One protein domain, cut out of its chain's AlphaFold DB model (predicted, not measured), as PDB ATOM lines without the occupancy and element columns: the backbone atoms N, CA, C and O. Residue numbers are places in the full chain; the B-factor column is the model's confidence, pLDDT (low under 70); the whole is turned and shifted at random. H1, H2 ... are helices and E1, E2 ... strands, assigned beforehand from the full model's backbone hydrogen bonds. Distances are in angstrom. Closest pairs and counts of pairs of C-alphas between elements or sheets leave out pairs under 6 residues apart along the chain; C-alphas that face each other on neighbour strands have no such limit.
ATOM      1  N   GLN A  44     -20.011  45.126  41.667       73.06
ATOM      2  CA  GLN A  44     -18.691  44.723  42.130       73.06
ATOM      3  C   GLN A  44     -17.997  43.880  41.068       73.06
ATOM      4  O   GLN A  44     -18.434  42.791  40.709       73.06
ATOM      5  N   ASP A  45     -16.877  44.395  40.574       72.50
ATOM      6  CA  ASP A  45     -16.015  43.672  39.653       72.50
ATOM      7  C   ASP A  45     -15.020  42.778  40.425       72.50
ATOM      8  O   ASP A  45     -14.382  43.212  41.394       72.50
ATOM      9  N   ARG A  46     -14.858  41.515  40.009       79.12
ATOM     10  CA  ARG A  46     -13.967  40.555  40.685       79.12
ATOM     11  C   ARG A  46     -12.502  40.857  40.399       79.12
ATOM     12  O   ARG A  46     -12.114  41.045  39.255       79.12
ATOM     13  N   ARG A  47     -11.626  40.838  41.408       72.12
ATOM     14  CA  ARG A  47     -10.194  41.178  41.217       72.12
ATOM     15  C   ARG A  47      -9.307  40.037  40.695       72.12
ATOM     16  O   ARG A  47      -8.166  40.291  40.329       72.12
ATOM     17  N   ALA A  48      -9.808  38.803  40.670       74.06
ATOM     18  CA  ALA A  48      -9.094  37.609  40.202       74.06
ATOM     19  C   ALA A  48      -9.934  36.859  39.155       74.06
ATOM     20  O   ALA A  48     -11.036  37.304  38.833       74.06
ATOM     21  N   ASN A  49      -9.421  35.748  38.610       74.62
ATOM     22  CA  ASN A  49     -10.180  34.875  37.704       74.62
ATOM     23  C   ASN A  49     -11.430  34.270  38.389       74.62
ATOM     24  O   ASN A  49     -11.491  34.179  39.619       74.62
ATOM     25  N   ALA A  50     -12.406  33.826  37.590       72.81
ATOM     26  CA  ALA A  50     -13.670  33.272  38.092       72.81
ATOM     27  C   ALA A  50     -13.494  31.978  38.909       72.81
ATOM     28  O   ALA A  50     -14.363  31.605  39.689       72.81
ATOM     29  N   ILE A  51     -12.374  31.273  38.737       74.00
ATOM     30  CA  ILE A  51     -12.108  29.998  39.415       74.00
ATOM     31  C   ILE A  51     -11.731  30.232  40.884       74.00
ATOM     32  O   ILE A  51     -12.163  29.485  41.758       74.00
ATOM     33  N   ILE A  52     -10.946  31.274  41.163       73.50
ATOM     34  CA  ILE A  52     -10.462  31.600  42.511       73.50
ATOM     35  C   ILE A  52     -11.460  32.496  43.254       73.50
ATOM     36  O   ILE A  52     -11.639  32.349  44.461       73.50
ATOM     37  N   ASN A  53     -12.102  33.432  42.551       74.31
ATOM     38  CA  ASN A  53     -13.028  34.390  43.151       74.31
ATOM     39  C   ASN A  53     -14.282  34.564  42.274       74.31
ATOM     40  O   ASN A  53     -14.381  35.562  41.554       74.31
ATOM     41  N   PRO A  54     -15.202  33.578  42.293       73.06
ATOM     42  CA  PRO A  54     -16.411  33.612  41.479       73.06
ATOM     43  C   PRO A  54     -17.370  34.707  41.948       73.06
ATOM     44  O   PRO A  54     -17.561  34.906  43.155       73.06
ATOM     45  N   SER A  55     -18.038  35.360  40.999       75.06
ATOM     46  CA  SER A  55     -19.129  36.278  41.320       75.06
ATOM     47  C   SER A  55     -20.357  35.483  41.776       75.06
ATOM     48  O   SER A  55     -20.895  34.660  41.039       75.06
ATOM     49  N   ARG A  56     -20.798  35.692  43.024       70.12
ATOM     50  CA  ARG A  56     -21.970  35.001  43.607       70.12
ATOM     51  C   ARG A  56     -23.239  35.848  43.612       70.12
ATOM     52  O   ARG A  56     -24.299  35.353  43.987       70.12
ATOM     53  N   ASN A  57     -23.127  37.121  43.253       73.06
ATOM     54  CA  ASN A  57     -24.243  38.049  43.235       73.06
ATOM     55  C   ASN A  57     -24.816  38.115  41.809       73.06
ATOM     56  O   ASN A  57     -24.090  38.498  40.894       73.06
ATOM     57  N   PRO A  58     -26.099  37.778  41.601       68.25
ATOM     58  CA  PRO A  58     -26.702  37.737  40.267       68.25
ATOM     59  C   PRO A  58     -26.823  39.112  39.589       68.25
ATOM     60  O   PRO A  58     -27.154  39.169  38.408       68.25
ATOM     61  N   PHE A  59     -26.591  40.208  40.321       70.38
ATOM     62  CA  PHE A  59     -26.611  41.574  39.788       70.38
ATOM     63  C   PHE A  59     -25.226  42.112  39.395       70.38
ATOM     64  O   PHE A  59     -25.154  43.154  38.744       70.38
ATOM     65  N   ASP A  60     -24.146  41.422  39.772       76.56
ATOM     66  CA  ASP A  60     -22.795  41.743  39.303       76.56
ATOM     67  C   ASP A  60     -22.560  41.133  37.913       76.56
ATOM     68  O   ASP A  60     -23.357  40.309  37.471       76.56
ATOM     69  N   ILE A  61     -21.485  41.521  37.206       75.12
ATOM     70  CA  ILE A  61     -21.166  40.934  35.891       75.12
ATOM     71  C   ILE A  61     -21.015  39.413  36.067       75.12
ATOM     72  O   ILE A  61     -20.084  38.984  36.759       75.12
ATOM     73  N   PRO A  62     -21.904  38.593  35.474       71.06
ATOM     74  CA  PRO A  62     -21.830  37.149  35.636       71.06
ATOM     75  C   PRO A  62     -20.578  36.584  34.961       71.06
ATOM     76  O   PRO A  62     -20.196  37.021  33.867       71.06
ATOM     77  N   ASP A  63     -19.969  35.574  35.584       69.69
ATOM     78  CA  ASP A  63     -18.788  34.881  35.045       69.69
ATOM     79  C   ASP A  63     -19.073  34.127  33.736       69.69
ATOM     80  O   ASP A  63     -18.152  33.802  32.989       69.69
ATOM     81  N   ASP A  64     -20.349  33.865  33.459       65.94
ATOM     82  CA  ASP A  64     -20.897  33.237  32.257       65.94
ATOM     83  C   ASP A  64     -21.591  34.242  31.314       65.94
ATOM     84  O   ASP A  64     -22.310  33.850  30.392       65.94
ATOM     85  N   SER A  65     -21.373  35.546  31.512       69.25
ATOM     86  CA  SER A  65     -21.945  36.577  30.646       69.25
ATOM     87  C   SER A  65     -21.355  36.551  29.235       69.25
ATOM     88  O   SER A  65     -20.163  36.332  29.031       69.25
ATOM     89  N   LEU A  66     -22.180  36.891  28.238       68.56
ATOM     90  CA  LEU A  66     -21.755  37.035  26.835       68.56
ATOM     91  C   LEU A  66     -20.672  38.112  26.621       68.56
ATOM     92  O   LEU A  66     -20.090  38.189  25.542       68.56
ATOM     93  N   LEU A  67     -20.421  38.956  27.626       73.88
ATOM     94  CA  LEU A  67     -19.420  40.019  27.589       73.88
ATOM     95  C   LEU A  67     -17.997  39.491  27.823       73.88
ATOM     96  O   LEU A  67     -17.051  40.062  27.280       73.88
ATOM     97  N   ILE A  68     -17.837  38.416  28.605       77.44
ATOM     98  CA  ILE A  68     -16.535  37.828  28.941       77.44
ATOM     99  C   ILE A  68     -16.328  36.567  28.096       77.44
ATOM    100  O   ILE A  68     -16.947  35.530  28.315       77.44
ATOM    101  N   ASN A  69     -15.408  36.633  27.139       76.62
ATOM    102  CA  ASN A  69     -14.997  35.486  26.343       76.62
ATOM    103  C   ASN A  69     -13.846  34.749  27.039       76.62
ATOM    104  O   ASN A  69     -12.725  35.264  27.132       76.62
ATOM    105  N   ARG A  70     -14.124  33.538  27.533       79.75
ATOM    106  CA  ARG A  70     -13.127  32.669  28.162       79.75
ATOM    107  C   ARG A  70     -12.600  31.635  27.169       79.75
ATOM    108  O   ARG A  70     -13.343  30.759  26.733       79.75
ATOM    109  N   LYS A  71     -11.299  31.685  26.877       80.56
ATOM    110  CA  LYS A  71     -10.596  30.720  26.021       80.56
ATOM    111  C   LYS A  71      -9.582  29.936  26.847       80.56
ATOM    112  O   LYS A  71      -8.834  30.528  27.614       80.56
ATOM    113  N   VAL A  72      -9.548  28.619  26.678       82.94
ATOM    114  CA  VAL A  72      -8.549  27.748  27.309       82.94
ATOM    115  C   VAL A  72      -7.609  27.246  26.221       82.94
ATOM    116  O   VAL A  72      -8.072  26.652  25.249       82.94
ATOM    117  N   GLU A  73      -6.311  27.494  26.365       84.75
ATOM    118  CA  GLU A  73      -5.278  26.966  25.471       84.75
ATOM    119  C   GLU A  73      -4.360  26.019  26.238       84.75
ATOM    120  O   GLU A  73      -4.118  26.194  27.428       84.75
ATOM    121  N   TYR A  74      -3.886  24.979  25.562       83.25
ATOM    122  CA  TYR A  74      -2.943  24.028  26.137       83.25
ATOM    123  C   TYR A  74      -1.518  24.495  25.849       83.25
ATOM    124  O   TYR A  74      -1.167  24.683  24.682       83.25
ATOM    125  N   ASP A  75      -0.705  24.651  26.890       83.69
ATOM    126  CA  ASP A  75       0.719  24.915  26.738       83.69
ATOM    127  C   ASP A  75       1.493  23.592  26.690       83.69
ATOM    128  O   ASP A  75       1.652  22.878  27.683       83.69
ATOM    129  N   SER A  76       2.001  23.265  25.500       77.50
ATOM    130  CA  SER A  76       2.757  22.037  25.248       77.50
ATOM    131  C   SER A  76       4.108  21.954  25.969       77.50
ATOM    132  O   SER A  76       4.647  20.855  26.060       77.50
ATOM    133  N   LEU A  77       4.666  23.072  26.456       80.81
ATOM    134  CA  LEU A  77       5.952  23.089  27.169       80.81
ATOM    135  C   LEU A  77       5.799  22.774  28.661       80.81
ATOM    136  O   LEU A  77       6.602  22.023  29.210       80.81
ATOM    137  N   THR A  78       4.781  23.338  29.312       78.19
ATOM    138  CA  THR A  78       4.544  23.176  30.757       78.19
ATOM    139  C   THR A  78       3.558  22.051  31.084       78.19
ATOM    140  O   THR A  78       3.501  21.602  32.227       78.19
ATOM    141  N   GLY A  79       2.786  21.574  30.100       78.38
ATOM    142  CA  GLY A  79       1.714  20.593  30.303       78.38
ATOM    143  C   GLY A  79       0.488  21.163  31.030       78.38
ATOM    144  O   GLY A  79      -0.434  20.414  31.367       78.38
ATOM    145  N   ASN A  80       0.470  22.477  31.270       85.12
ATOM    146  CA  ASN A  80      -0.622  23.201  31.906       85.12
ATOM    147  C   ASN A  80      -1.575  23.790  30.855       85.12
ATOM    148  O   ASN A  80      -1.241  23.972  29.685       85.12
ATOM    149  N   TYR A  81      -2.789  24.112  31.289       85.00
ATOM    150  CA  TYR A  81      -3.773  24.833  30.493       85.00
ATOM    151  C   TYR A  81      -3.800  26.296  30.925       85.00
ATOM    152  O   TYR A  81      -3.939  26.592  32.109       85.00
ATOM    153  N   ILE A  82      -3.700  27.213  29.969       85.69
ATOM    154  CA  ILE A  82      -3.771  28.652  30.204       85.69
ATOM    155  C   ILE A  82      -5.187  29.127  29.895       85.69
ATOM    156  O   ILE A  82      -5.693  28.981  28.781       85.69
ATOM    157  N   ILE A  83      -5.841  29.703  30.897       84.88
ATOM    158  CA  ILE A  83      -7.184  30.261  30.795       84.88
ATOM    159  C   ILE A  83      -7.075  31.764  30.578       84.88
ATOM    160  O   ILE A  83      -6.622  32.502  31.454       84.88
ATOM    161  N   TYR A  84      -7.543  32.213  29.421       84.88
ATOM    162  CA  TYR A  84      -7.677  33.610  29.046       84.88
ATOM    163  C   TYR A  84      -9.118  34.063  29.239       84.88
ATOM    164  O   TYR A  84     -10.037  33.427  28.732       84.88
ATOM    165  N   GLU A  85      -9.320  35.195  29.900       84.56
ATOM    166  CA  GLU A  85     -10.614  35.874  29.964       84.56
ATOM    167  C   GLU A  85     -10.467  37.226  29.271       84.56
ATOM    168  O   GLU A  85      -9.621  38.033  29.661       84.56
ATOM    169  N   LYS A  86     -11.253  37.465  28.221       83.12
ATOM    170  CA  LYS A  86     -11.203  38.691  27.421       83.12
ATOM    171  C   LYS A  86     -12.564  39.375  27.375       83.12
ATOM    172  O   LYS A  86     -13.580  38.698  27.291       83.12
ATOM    173  N   ILE A  87     -12.577  40.704  27.379       82.00
ATOM    174  CA  ILE A  87     -13.744  41.506  26.983       82.00
ATOM    175  C   ILE A  87     -13.351  42.206  25.682       82.00
ATOM    176  O   ILE A  87     -12.454  43.051  25.668       82.00
ATOM    177  N   GLY A  88     -13.969  41.800  24.570       79.38
ATOM    178  CA  GLY A  88     -13.457  42.130  23.236       79.38
ATOM    179  C   GLY A  88     -12.049  41.556  23.030       79.38
ATOM    180  O   GLY A  88     -11.824  40.371  23.278       79.38
ATOM    181  N   ASP A  89     -11.098  42.402  22.631       77.12
ATOM    182  CA  ASP A  89      -9.691  42.016  22.425       77.12
ATOM    183  C   ASP A  89      -8.795  42.233  23.657       77.12
ATOM    184  O   ASP A  89      -7.643  41.793  23.677       77.12
ATOM    185  N   LEU A  90      -9.313  42.883  24.703       78.88
ATOM    186  CA  LEU A  90      -8.566  43.184  25.923       78.88
ATOM    187  C   LEU A  90      -8.675  42.031  26.920       78.88
ATOM    188  O   LEU A  90      -9.765  41.517  27.173       78.88
ATOM    189  N   PHE A  91      -7.550  41.653  27.531       78.56
ATOM    190  CA  PHE A  91      -7.557  40.720  28.654       78.56
ATOM    191  C   PHE A  91      -8.303  41.350  29.828       78.56
ATOM    192  O   PHE A  91      -7.870  42.349  30.398       78.56
ATOM    193  N   TYR A  92      -9.439  40.752  30.175       80.50
ATOM    194  CA  TYR A  92     -10.229  41.141  31.330       80.50
ATOM    195  C   TYR A  92      -9.455  40.830  32.607       80.50
ATOM    196  O   TYR A  92      -9.407  41.669  33.500       80.50
ATOM    197  N   ARG A  93      -8.769  39.682  32.681       82.50
ATOM    198  CA  ARG A  93      -7.883  39.318  33.798       82.50
ATOM    199  C   ARG A  93      -6.607  38.651  33.304       82.50
ATOM    200  O   ARG A  93      -6.555  38.153  32.180       82.50
ATOM    201  N   ASN A  94      -5.585  38.652  34.162       80.38
ATOM    202  CA  ASN A  94      -4.331  37.970  33.864       80.38
ATOM    203  C   ASN A  94      -4.603  36.483  33.587       80.38
ATOM    204  O   ASN A  94      -5.388  35.876  34.327       80.38
ATOM    205  N   PRO A  95      -3.968  35.909  32.550       81.44
ATOM    206  CA  PRO A  95      -4.130  34.501  32.234       81.44
ATOM    207  C   PRO A  95      -3.765  33.630  33.438       81.44
ATOM    208  O   PRO A  95      -2.794  33.912  34.140       81.44
ATOM    209  N   MET A  96      -4.556  32.588  33.686       83.19
ATOM    210  CA  MET A  96      -4.299  31.627  34.759       83.19
ATOM    211  C   MET A  96      -3.798  30.318  34.170       83.19
ATOM    212  O   MET A  96      -4.488  29.729  33.345       83.19
ATOM    213  N   GLU A  97      -2.659  29.832  34.650       84.62
ATOM    214  CA  GLU A  97      -2.236  28.451  34.423       84.62
ATOM    215  C   GLU A  97      -2.925  27.509  35.412       84.62
ATOM    216  O   GLU A  97      -2.929  27.743  36.622       84.62
ATOM    217  N   ILE A  98      -3.510  26.433  34.891       85.31
ATOM    218  CA  ILE A  98      -4.110  25.356  35.670       85.31
ATOM    219  C   ILE A  98      -3.561  24.008  35.206       85.31
ATOM    220  O   ILE A  98      -3.405  23.763  34.009       85.31
ATOM    221  N   SER A  99      -3.276  23.114  36.152       87.56
ATOM    222  CA  SER A  99      -2.852  21.756  35.820       87.56
ATOM    223  C   SER A  99      -3.996  20.978  35.157       87.56
ATOM    224  O   SER A  99      -5.179  21.238  35.399       87.56
ATOM    225  N   PHE A 100      -3.667  19.974  34.344       81.50
ATOM    226  CA  PHE A 100      -4.681  19.102  33.742       81.50
ATOM    227  C   PHE A 100      -5.568  18.405  34.789       81.50
ATOM    228  O   PHE A 100      -6.779  18.289  34.595       81.50
ATOM    229  N   GLN A 101      -4.983  17.968  35.912       83.38
ATOM    230  CA  GLN A 101      -5.728  17.301  36.985       83.38
ATOM    231  C   GLN A 101      -6.734  18.244  37.653       83.38
ATOM    232  O   GLN A 101      -7.881  17.855  37.883       83.38
ATOM    233  N   ASP A 102      -6.342  19.492  37.912       81.69
ATOM    234  CA  ASP A 102      -7.233  20.482  38.519       81.69
ATOM    235  C   ASP A 102      -8.335  20.923  37.550       81.69
ATOM    236  O   ASP A 102      -9.489  21.083  37.954       81.69
ATOM    237  N   LEU A 103      -8.021  21.035  36.253       81.94
ATOM    238  CA  LEU A 103      -9.013  21.312  35.213       81.94
ATOM    239  C   LEU A 103     -10.056  20.189  35.115       81.94
ATOM    240  O   LEU A 103     -11.257  20.463  35.048       81.94
ATOM    241  N   LEU A 104      -9.615  18.927  35.139       81.62
ATOM    242  CA  LEU A 104     -10.498  17.757  35.169       81.62
ATOM    243  C   LEU A 104     -11.409  17.769  36.396       81.62
ATOM    244  O   LEU A 104     -12.606  17.516  36.275       81.62
ATOM    245  N   LYS A 105     -10.859  18.094  37.570       83.69
ATOM    246  CA  LYS A 105     -11.623  18.172  38.817       83.69
ATOM    247  C   LYS A 105     -12.681  19.278  38.772       83.69
ATOM    248  O   LYS A 105     -13.819  19.036  39.165       83.69
ATOM    249  N   LEU A 106     -12.334  20.460  38.257       80.12
ATOM    250  CA  LEU A 106     -13.281  21.566  38.076       80.12
ATOM    251  C   LEU A 106     -14.400  21.207  37.100       80.12
ATOM    252  O   LEU A 106     -15.569  21.469  37.382       80.12
ATOM    253  N   ARG A 107     -14.055  20.578  35.973       79.94
ATOM    254  CA  ARG A 107     -15.045  20.138  34.988       79.94
ATOM    255  C   ARG A 107     -15.968  19.065  35.561       79.94
ATOM    256  O   ARG A 107     -17.176  19.180  35.414       79.94
ATOM    257  N   GLY A 108     -15.418  18.103  36.303       80.94
ATOM    258  CA  GLY A 108     -16.206  17.086  37.001       80.94
ATOM    259  C   GLY A 108     -17.207  17.683  37.995       80.94
ATOM    260  O   GLY A 108     -18.363  17.279  38.009       80.94
ATOM    261  N   GLN A 109     -16.805  18.699  38.768       80.50
ATOM    262  CA  GLN A 109     -17.719  19.404  39.679       80.50
ATOM    263  C   GLN A 109     -18.811  20.189  38.939       80.50
ATOM    264  O   GLN A 109     -19.952  20.234  39.396       80.50
ATOM    265  N   GLN A 110     -18.483  20.819  37.806       77.94
ATOM    266  CA  GLN A 110     -19.477  21.497  36.967       77.94
ATOM    267  C   GLN A 110     -20.485  20.505  36.383       77.94
ATOM    268  O   GLN A 110     -21.686  20.750  36.470       77.94
ATOM    269  N   ASP A 111     -20.009  19.374  35.860       77.00
ATOM    270  CA  ASP A 111     -20.850  18.322  35.292       77.00
ATOM    271  C   ASP A 111     -21.749  17.681  36.365       77.00
ATOM    272  O   ASP A 111     -22.928  17.435  36.114       77.00
ATOM    273  N   GLU A 112     -21.239  17.470  37.584       80.50
ATOM    274  CA  GLU A 112     -22.015  16.957  38.719       80.50
ATOM    275  C   GLU A 112     -23.111  17.943  39.154       80.50
ATOM    276  O   GLU A 112     -24.279  17.565  39.282       80.50
ATOM    277  N   ASN A 113     -22.771  19.225  39.318       78.88
ATOM    278  CA  ASN A 113     -23.744  20.267  39.652       78.88
ATOM    279  C   ASN A 113     -24.814  20.416  38.564       78.88
ATOM    280  O   ASN A 113     -26.001  20.548  38.875       78.88
ATOM    281  N   GLN A 114     -24.411  20.364  37.293       79.75
ATOM    282  CA  GLN A 114     -25.327  20.405  36.161       79.75
ATOM    283  C   GLN A 114     -26.240  19.174  36.151       79.75
ATOM    284  O   GLN A 114     -27.454  19.324  36.043       79.75
ATOM    285  N   TYR A 115     -25.691  17.977  36.366       76.12
ATOM    286  CA  TYR A 115     -26.458  16.738  36.478       76.12
ATOM    287  C   TYR A 115     -27.507  16.806  37.596       76.12
ATOM    288  O   TYR A 115     -28.666  16.451  37.374       76.12
ATOM    289  N   PHE A 116     -27.144  17.292  38.788       75.81
ATOM    290  CA  PHE A 116     -28.099  17.439  39.890       75.81
ATOM    291  C   PHE A 116     -29.132  18.540  39.638       75.81
ATOM    292  O   PHE A 116     -30.295  18.354  39.993       75.81
ATOM    293  N   SER A 117     -28.752  19.641  38.985       78.25
ATOM    294  CA  SER A 117     -29.682  20.688  38.542       78.25
ATOM    295  C   SER A 117     -30.688  20.147  37.525       78.25
ATOM    296  O   SER A 117     -31.894  20.328  37.688       78.25
ATOM    297  N   ASP A 118     -30.224  19.400  36.524       75.50
ATOM    298  CA  ASP A 118     -31.073  18.790  35.502       75.50
ATOM    299  C   ASP A 118     -31.964  17.693  36.092       75.50
ATOM    300  O   ASP A 118     -33.137  17.591  35.735       75.50
ATOM    301  N   ARG A 119     -31.463  16.925  37.068       75.12
ATOM    302  CA  ARG A 119     -32.254  15.946  37.824       75.12
ATOM    303  C   ARG A 119     -33.313  16.610  38.707       75.12
ATOM    304  O   ARG A 119     -34.436  16.119  38.762       75.12
ATOM    305  N   ALA A 120     -32.988  17.711  39.383       73.88
ATOM    306  CA  ALA A 120     -33.949  18.473  40.180       73.88
ATOM    307  C   ALA A 120     -35.028  19.111  39.288       73.88
ATOM    308  O   ALA A 120     -36.215  18.976  39.572       73.88
ATOM    309  N   LYS A 121     -34.637  19.690  38.144       70.25
ATOM    310  CA  LYS A 121     -35.574  20.163  37.113       70.25
ATOM    311  C   LYS A 121     -36.426  19.025  36.553       70.25
ATOM    312  O   LYS A 121     -37.606  19.228  36.303       70.25
ATOM    313  N   ALA A 122     -35.871  17.822  36.388       63.69
ATOM    314  CA  ALA A 122     -36.622  16.642  35.957       63.69
ATOM    315  C   ALA A 122     -37.690  16.203  36.975       63.69
ATOM    316  O   ALA A 122     -38.731  15.692  36.565       63.69
ATOM    317  N   LEU A 123     -37.465  16.433  38.274       59.94
ATOM    318  CA  LEU A 123     -38.468  16.202  39.319       59.94
ATOM    319  C   LEU A 123     -39.595  17.249  39.270       59.94
ATOM    320  O   LEU A 123     -40.756  16.876  39.411       59.94
ATOM    321  N   ASP A 124     -39.285  18.517  38.982       59.31
ATOM    322  CA  ASP A 124     -40.298  19.568  38.757       59.31
ATOM    323  C   ASP A 124     -41.079  19.372  37.439       59.31
ATOM    324  O   ASP A 124     -42.278  19.647  37.359       59.31
ATOM    325  N   LEU A 125     -40.432  18.813  36.409       54.00
ATOM    326  CA  LEU A 125     -41.028  18.476  35.107       54.00
ATOM    327  C   LEU A 125     -42.101  17.371  35.177       54.00
ATOM    328  O   LEU A 125     -42.798  17.144  34.187       54.00
ATOM    329  N   LEU A 126     -42.278  16.704  36.324       55.44
ATOM    330  CA  LEU A 126     -43.393  15.780  36.558       55.44
ATOM    331  C   LEU A 126     -44.715  16.504  36.879       55.44
ATOM    332  O   LEU A 126     -45.773  15.896  36.728       55.44
ATOM    333  N   ASN A 127     -44.680  17.792  37.255       53.53
ATOM    334  CA  ASN A 127     -45.865  18.548  37.686       53.53
ATOM    335  C   ASN A 127     -46.468  19.496  36.628       53.53
ATOM    336  O   ASN A 127     -47.573  19.992  36.837       53.53
ATOM    337  N   TYR A 128     -45.837  19.704  35.463       50.72
ATOM    338  CA  TYR A 128     -46.415  20.509  34.371       50.72
ATOM    339  C   TYR A 128     -46.260  19.852  32.989       50.72
ATOM    340  O   TYR A 128     -45.162  19.526  32.546       50.72
TER     341      TYR A 128
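This is residues 44 to 128 of the 978 residues of the protein "Cell surface protein SprA" of Arachidicoccus sp. B3-10 (UniProt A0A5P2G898). A small twisted sheet of three strands stands at one end of an elongated domain, and one long helix, H1, leaves the end of E3 and sticks out as an arm with residues 107 to 128. Before the sheet, residues 44 to 68 form a stretch with no named element, looping beside the sheet on the side toward which H1 runs. The printed part has 85 residues, with E1, E2, E3 and H1 in that order; the sheet's order is E1, E2, E3, antiparallel, and the class is mixed. The whole is loose, with a radius of gyration of the C-alphas of 15.8 A and spans of 51 by 30 by 19 A.

The printed part begins at Gln 44, C-alpha (-18.691, 44.723, 42.130). E1 is residues 69 to 74, 16.6 A long, from C-alpha 69 at (-14.997, 35.486, 26.343). E2 is residues 81 to 87, 19.7 A. E3 is residues 90 to 98, 20.8 A, and bends by 60 degrees at residue 93. H1 is residues 100 to 124, 36.0 A, ending at C-alpha 124 (-40.298, 19.568, 38.757).

E1, E2 and E3 form a meander, each strand the antiparallel neighbour of the one before. E1 and E2 are a hairpin at 159 degrees, with N 71 and O 84 within hydrogen-bond range at 2.8 A. E2 and E3 are a hairpin at 164 degrees, with N 83 and O 96 at 2.8 A. The sheet is twisted, with C-alphas up to 4.3 A off its best plane. H1 only grazes the sheet, with its residues 100 to 104; the closest C-alphas of E2 and H1 are those of Tyr 81 and Phe 100, 6.7 A apart. In H1 every O i to N i+4 pair is within hydrogen-bond range.

The C-alphas of Leu 77 and Asn 127, the two farthest apart, are 53.1 A apart. Without the residues that stand free, the body spans 38 by 27 by 18 A. The printed part has no cut, and no link between named elements is long. The mean pLDDT of the printed part is 76.3; it is under 70 at residues 58, 63 to 66 and 122 to 128.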